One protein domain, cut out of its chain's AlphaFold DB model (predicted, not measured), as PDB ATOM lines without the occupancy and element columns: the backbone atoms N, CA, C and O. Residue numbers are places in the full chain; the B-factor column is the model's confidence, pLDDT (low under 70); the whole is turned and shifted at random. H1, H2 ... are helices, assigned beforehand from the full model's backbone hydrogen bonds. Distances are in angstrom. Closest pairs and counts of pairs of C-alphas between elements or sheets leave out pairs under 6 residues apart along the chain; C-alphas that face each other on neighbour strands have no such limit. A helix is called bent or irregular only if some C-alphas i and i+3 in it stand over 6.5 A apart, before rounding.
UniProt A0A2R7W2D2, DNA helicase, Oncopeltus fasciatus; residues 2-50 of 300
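AT A GLANCE: This is residues 2 to 50 of the 300 residues of the protein "DNA helicase" of Oncopeltus fasciatus (UniProt A0A2R7W2D2). Two helices, H1 and H2, run opposite ways and are only partly side by side, shifted along the longest axis, and two very short helices, H3 and H4, lie toward the end of that axis away from the beginning of H1. H1 reaches with Asp 2 to one end of the longest axis of the printed part, and the links between the helices hold no named element, though residues 39 to 41, between H3 and H4, are a short helical run without a name. The printed part has 49 residues with four named helices, H1, H2, H3 and H4 in that order along the chain, and no named strand; the class is all helix, with 28 of the 49 residues in named helices. It is only just compact, close to loose, with a radius of gyration of the C-alphas of 11.1 A, and its C-alphas span 33 by 24 by 14 A along their three main axes.

IN THESE COORDINATES: H1 takes residues 2 to 12, from C-alpha 2 at (175.732, 216.108, 146.951) to C-alpha 12 at (182.637, 205.140, 155.040), 15.3 A from first to last C-alpha. H2 takes residues 18 to 25 and is 10.9 A long, beginning at C-alpha 18, (183.144, 198.768, 146.433). H3 takes residues 32 to 36 and is 6.5 A long. H4 takes residues 44 to 47, 5.0 A long, and ends at C-alpha 47, (187.844, 190.394, 151.298). No helix is bent or irregular.

HOW THE PARTS SIT: H1 and H2 are close but not clearly touching, with the C-alphas of Phe 10 and Leu 21 the closest at 7.0 A. They run opposite ways at a shallow tilt of 18 degrees. H1 is apart from H3 and from H4. H2 and H3 are close but not clearly touching; their closest C-alphas, those of Val 20 and Arg 32, are 6.8 A apart. H2 and H4 only just touch, with 3 pairs of C-alphas within 8 A, the closest being those of Arg 18 and Asn 45 at 6.5 A. H3 and H4 also only just touch, with 3 such pairs, the closest being the C-alphas of Arg 36 and Cys 46 at 6.8 A. In H1, H2 and H3 every O i to N i+4 pair is within hydrogen-bond range; H4 is too short for such a pair, and its one O i to N i+3 pair is within range.

THE WHOLE: The two C-alphas farthest apart are those of Asp 2 and Pro 39, at 33.1 A, and the first and last printed C-alphas, of Asp 2 and Asp 50, are 29.1 A apart. The printed part runs from residue 2 to residue 50 and has no cut. The link from H1 to H2 is tight, the links from H2 to H3 and from H3 to H4 are short, and no link is long. The mean pLDDT of the printed part is 89.2, and no printed residue is under 70.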
ATOM      1  N   ASP A   2     176.142 217.519 147.046       71.12
ATOM      2  CA  ASP A   2     175.732 216.108 146.951       71.12
ATOM      3  C   ASP A   2     176.843 215.136 146.516       71.12
ATOM      4  O   ASP A   2     176.990 214.077 147.116       71.12
ATOM      5  N   ASN A   3     177.690 215.499 145.544       84.25
ATOM      6  CA  ASN A   3     178.770 214.612 145.076       84.25
ATOM      7  C   ASN A   3     179.851 214.352 146.137       84.25
ATOM      8  O   ASN A   3     180.354 213.235 146.239       84.25
ATOM      9  N   LEU A   4     180.186 215.358 146.953       84.00
ATOM     10  CA  LEU A   4     181.146 215.185 148.045       84.00
ATOM     11  C   LEU A   4     180.583 214.230 149.099       84.00
ATOM     12  O   LEU A   4     181.267 213.295 149.502       84.00
ATOM     13  N   MET A   5     179.323 214.423 149.495       77.00
ATOM     14  CA  MET A   5     178.673 213.551 150.475       77.00
ATOM     15  C   MET A   5     178.531 212.113 149.966       77.00
ATOM     16  O   MET A   5     178.722 211.175 150.738       77.00
ATOM     17  N   ARG A   6     178.294 211.917 148.662       82.94
ATOM     18  CA  ARG A   6     178.326 210.585 148.034       82.94
ATOM     19  C   ARG A   6     179.706 209.935 148.123       82.94
ATOM     20  O   ARG A   6     179.792 208.763 148.473       82.94
ATOM     21  N   MET A   7     180.782 210.685 147.876       89.88
ATOM     22  CA  MET A   7     182.147 210.166 148.024       89.88
ATOM     23  C   MET A   7     182.475 209.822 149.485       89.88
ATOM     24  O   MET A   7     183.072 208.784 149.760       89.88
ATOM     25  N   VAL A   8     182.038 210.649 150.441       84.81
ATOM     26  CA  VAL A   8     182.186 210.357 151.877       84.81
ATOM     27  C   VAL A   8     181.450 209.067 152.244       84.81
ATOM     28  O   VAL A   8     182.038 208.198 152.886       84.81
ATOM     29  N   SER A   9     180.207 208.901 151.780       82.50
ATOM     30  CA  SER A   9     179.427 207.675 151.979       82.50
ATOM     31  C   SER A   9     180.131 206.450 151.386       82.50
ATOM     32  O   SER A   9     180.271 205.436 152.072       82.50
ATOM     33  N   PHE A  10     180.677 206.565 150.169       89.19
ATOM     34  CA  PHE A  10     181.483 205.511 149.549       89.19
ATOM     35  C   PHE A  10     182.678 205.116 150.425       89.19
ATOM     36  O   PHE A  10     182.877 203.930 150.680       89.19
ATOM     37  N   CYS A  11     183.446 206.083 150.937       88.88
ATOM     38  CA  CYS A  11     184.606 205.825 151.795       88.88
ATOM     39  C   CYS A  11     184.225 205.180 153.138       88.88
ATOM     40  O   CYS A  11     184.943 204.304 153.631       88.88
ATOM     41  N   GLN A  12     183.103 205.600 153.728       83.06
ATOM     42  CA  GLN A  12     182.637 205.140 155.040       83.06
ATOM     43  C   GLN A  12     181.925 203.785 154.997       83.06
ATOM     44  O   GLN A  12     181.885 203.094 156.016       83.06
ATOM     45  N   ASN A  13     181.399 203.378 153.840       84.94
ATOM     46  CA  ASN A  13     180.747 202.086 153.677       84.94
ATOM     47  C   ASN A  13     181.779 200.946 153.711       84.94
ATOM     48  O   ASN A  13     182.693 200.872 152.885       84.94
ATOM     49  N   ARG A  14     181.625 200.050 154.690       83.56
ATOM     50  CA  ARG A  14     182.493 198.880 154.905       83.56
ATOM     51  C   ARG A  14     181.827 197.552 154.530       83.56
ATOM     52  O   ARG A  14     182.483 196.518 154.569       83.56
ATOM     53  N   ILE A  15     180.543 197.573 154.174       85.25
ATOM     54  CA  ILE A  15     179.704 196.369 154.071       85.25
ATOM     55  C   ILE A  15     179.408 196.031 152.623       85.25
ATOM     56  O   ILE A  15     179.575 194.883 152.203       85.25
ATOM     57  N   GLN A  16     178.955 197.023 151.859       88.62
ATOM     58  CA  GLN A  16     178.640 196.839 150.454       88.62
ATOM     59  C   GLN A  16     179.932 196.748 149.643       88.62
ATOM     60  O   GLN A  16     180.947 197.377 149.945       88.62
ATOM     61  N   CYS A  17     179.907 195.925 148.597       93.06
ATOM     62  CA  CYS A  17     181.039 195.780 147.694       93.06
ATOM     63  C   CYS A  17     181.384 197.133 147.053       93.06
ATOM     64  O   CYS A  17     180.505 197.788 146.493       93.06
ATOM     65  N   ARG A  18     182.670 197.519 147.063       95.00
ATOM     66  CA  ARG A  18     183.144 198.768 146.433       95.00
ATOM     67  C   ARG A  18     182.710 198.879 144.972       95.00
ATOM     68  O   ARG A  18     182.300 199.945 144.535       95.00
ATOM     69  N   ARG A  19     182.782 197.770 144.228       94.75
ATOM     70  CA  ARG A  19     182.409 197.731 142.808       94.75
ATOM     71  C   ARG A  19     180.914 197.915 142.603       94.75
ATOM     72  O   ARG A  19     180.535 198.633 141.694       94.75
ATOM     73  N   VAL A  20     180.087 197.318 143.465       95.06
ATOM     74  CA  VAL A  20     178.632 197.531 143.428       95.06
ATOM     75  C   VAL A  20     178.331 199.015 143.624       95.06
ATOM     76  O   VAL A  20     177.685 199.600 142.770       95.06
ATOM     77  N   LEU A  21     178.891 199.641 144.666       92.69
ATOM     78  CA  LEU A  21     178.690 201.069 144.945       92.69
ATOM     79  C   LEU A  21     179.124 201.977 143.785       92.69
ATOM     80  O   LEU A  21     178.448 202.950 143.459       92.69
ATOM     81  N   GLN A  22     180.272 201.680 143.174       94.50
ATOM     82  CA  GLN A  22     180.796 202.468 142.064       94.50
ATOM     83  C   GLN A  22     179.944 202.310 140.800       94.50
ATOM     84  O   GLN A  22     179.660 203.301 140.138       94.50
ATOM     85  N   LEU A  23     179.541 201.085 140.461       94.31
ATOM     86  CA  LEU A  23     178.772 200.793 139.251       94.31
ATOM     87  C   LEU A  23     177.317 201.257 139.383       94.31
ATOM     88  O   LEU A  23     176.775 201.832 138.443       94.31
ATOM     89  N   GLU A  24     176.730 201.138 140.575       92.62
ATOM     90  CA  GLU A  24     175.406 201.681 140.886       92.62
ATOM     91  C   GLU A  24     175.352 203.199 140.675       92.62
ATOM     92  O   GLU A  24     174.381 203.711 140.120       92.62
ATOM     93  N   TYR A  25     176.420 203.922 141.028       89.56
ATOM     94  CA  TYR A  25     176.522 205.359 140.763       89.56
ATOM     95  C   TYR A  25     176.418 205.701 139.265       89.56
ATOM     96  O   TYR A  25     175.868 206.745 138.914       89.56
ATOM     97  N   PHE A  26     176.899 204.819 138.382       93.75
ATOM     98  CA  PHE A  26     176.783 204.953 136.925       93.75
ATOM     99  C   PHE A  26     175.523 204.284 136.343       93.75
ATOM    100  O   PHE A  26     175.321 204.310 135.132       93.75
ATOM    101  N   GLY A  27     174.652 203.722 137.187       91.75
ATOM    102  CA  GLY A  27     173.428 203.035 136.764       91.75
ATOM    103  C   GLY A  27     173.651 201.616 136.234       91.75
ATOM    104  O   GLY A  27     172.744 201.034 135.636       91.75
ATOM    105  N   GLU A  28     174.832 201.040 136.453       95.00
ATOM    106  CA  GLU A  28     175.168 199.680 136.046       95.00
ATOM    107  C   GLU A  28     174.804 198.665 137.138       95.00
ATOM    108  O   GLU A  28     175.022 198.879 138.333       95.00
ATOM    109  N   LYS A  29     174.257 197.516 136.724       91.81
ATOM    110  CA  LYS A  29     173.915 196.423 137.640       91.81
ATOM    111  C   LYS A  29     175.103 195.484 137.791       91.81
ATOM    112  O   LYS A  29     175.520 194.848 136.827       91.81
ATOM    113  N   PHE A  30     175.595 195.352 139.015       93.69
ATOM    114  CA  PHE A  30     176.696 194.459 139.360       93.69
ATOM    115  C   PHE A  30     176.394 193.737 140.671       93.69
ATOM    116  O   PHE A  30     175.757 194.305 141.558       93.69
ATOM    117  N   SER A  31     176.846 192.491 140.805       92.25
ATOM    118  CA  SER A  31     176.584 191.665 141.986       92.25
ATOM    119  C   SER A  31     177.840 191.451 142.838       92.25
ATOM    120  O   SER A  31     178.978 191.490 142.360       92.25
ATOM    121  N   ARG A  32     177.661 191.206 144.141       91.88
ATOM    122  CA  ARG A  32     178.787 190.955 145.057       91.88
ATOM    123  C   ARG A  32     179.545 189.679 144.679       91.88
ATOM    124  O   ARG A  32     180.762 189.604 144.850       91.88
ATOM    125  N   GLU A  33     178.835 188.704 144.135       92.19
ATOM    126  CA  GLU A  33     179.345 187.408 143.694       92.19
ATOM    127  C   GLU A  33     180.301 187.589 142.507       92.19
ATOM    128  O   GLU A  33     181.370 186.983 142.489       92.19
ATOM    129  N   GLN A  34     179.997 188.511 141.584       91.94
ATOM    130  CA  GLN A  34     180.893 188.870 140.477       91.94
ATOM    131  C   GLN A  34     182.200 189.515 140.957       91.94
ATOM    132  O   GLN A  34     183.238 189.357 140.319       91.94
ATOM    133  N   CYS A  35     182.192 190.228 142.089       92.62
ATOM    134  CA  CYS A  35     183.436 190.703 142.698       92.62
ATOM    135  C   CYS A  35     184.265 189.545 143.270       92.62
ATOM    136  O   CYS A  35     185.491 189.593 143.205       92.62
ATOM    137  N   ARG A  36     183.607 188.544 143.868       91.69
ATOM    138  CA  ARG A  36     184.256 187.413 144.548       91.69
ATOM    139  C   ARG A  36     184.708 186.306 143.593       91.69
ATOM    140  O   ARG A  36     185.596 185.543 143.951       91.69
ATOM    141  N   SER A  37     184.150 186.238 142.383       92.62
ATOM    142  CA  SER A  37     184.515 185.232 141.375       92.62
ATOM    143  C   SER A  37     185.979 185.315 140.926       92.62
ATOM    144  O   SER A  37     186.533 184.320 140.466       92.62
ATOM    145  N   ARG A  38     186.628 186.480 141.078       90.00
ATOM    146  CA  ARG A  38     188.054 186.690 140.786       90.00
ATOM    147  C   ARG A  38     188.814 187.111 142.053       90.00
ATOM    148  O   ARG A  38     188.935 188.317 142.308       90.00
ATOM    149  N   PRO A  39     189.381 186.157 142.822       86.88
ATOM    150  CA  PRO A  39     190.103 186.445 144.065       86.88
ATOM    151  C   PRO A  39     191.236 187.466 143.904       86.88
ATOM    152  O   PRO A  39     191.404 188.332 144.757       86.88
ATOM    153  N   SER A  40     191.947 187.444 142.770       88.62
ATOM    154  CA  SER A  40     193.070 188.350 142.479       88.62
ATOM    155  C   SER A  40     192.692 189.831 142.375       88.62
ATOM    156  O   SER A  40     193.556 190.687 142.511       88.62
ATOM    157  N   THR A  41     191.416 190.151 142.133       92.00
ATOM    158  CA  THR A  41     190.951 191.541 141.967       92.00
ATOM    159  C   THR A  41     189.826 191.909 142.939       92.00
ATOM    160  O   THR A  41     189.171 192.941 142.788       92.00
ATOM    161  N   THR A  42     189.570 191.069 143.942       93.69
ATOM    162  CA  THR A  42     188.495 191.285 144.916       93.69
ATOM    163  C   THR A  42     188.741 192.562 145.732       93.69
ATOM    164  O   THR A  42     189.858 192.824 146.165       93.69
ATOM    165  N   CYS A  43     187.701 193.381 145.942       94.44
ATOM    166  CA  CYS A  43     187.819 194.610 146.738       94.44
ATOM    167  C   CYS A  43     187.954 194.340 148.250       94.44
ATOM    168  O   CYS A  43     187.553 193.280 148.736       94.44
ATOM    169  N   ASP A  44     188.427 195.337 148.999       93.00
ATOM    170  CA  ASP A  44     188.618 195.292 150.457       93.00
ATOM    171  C   ASP A  44     187.348 194.885 151.224       93.00
ATOM    172  O   ASP A  44     187.390 193.968 152.041       93.00
ATOM    173  N   ASN A  45     186.193 195.476 150.902       91.69
ATOM    174  CA  ASN A  45     184.918 195.153 151.561       91.69
ATOM    175  C   ASN A  45     184.434 193.714 151.277       91.69
ATOM    176  O   ASN A  45     183.649 193.147 152.036       91.69
ATOM    177  N   CYS A  46     184.854 193.105 150.165       90.75
ATOM    178  CA  CYS A  46     184.527 191.707 149.862       90.75
ATOM    179  C   CYS A  46     185.520 190.718 150.472       90.75
ATOM    180  O   CYS A  46     185.121 189.577 150.715       90.75
ATOM    181  N   LEU A  47     186.765 191.157 150.676       90.25
ATOM    182  CA  LEU A  47     187.844 190.394 151.298       90.25
ATOM    183  C   LEU A  47     187.728 190.375 152.829       90.25
ATOM    184  O   LEU A  47     188.148 189.406 153.461       90.25
ATOM    185  N   SER A  48     187.154 191.428 153.419       85.50
ATOM    186  CA  SER A  48     186.907 191.495 154.857       85.50
ATOM    187  C   SER A  48     186.027 190.331 155.327       85.50
ATOM    188  O   SER A  48     185.003 190.021 154.715       85.50
ATOM    189  N   LYS A  49     186.441 189.701 156.431       78.69
ATOM    190  CA  LYS A  49     185.698 188.650 157.152       78.69
ATOM    191  C   LYS A  49     184.935 189.215 158.354       78.69
ATOM    192  O   LYS A  49     184.553 188.468 159.245       78.69
ATOM    193  N   ASP A  50     184.807 190.535 158.415       80.94
ATOM    194  CA  ASP A  50     184.135 191.209 159.510       80.94
ATOM    195  C   ASP A  50     182.624 191.054 159.358       80.94
ATOM    196  O   ASP A  50     182.054 191.446 158.337       80.94
TER     197      ASP A  50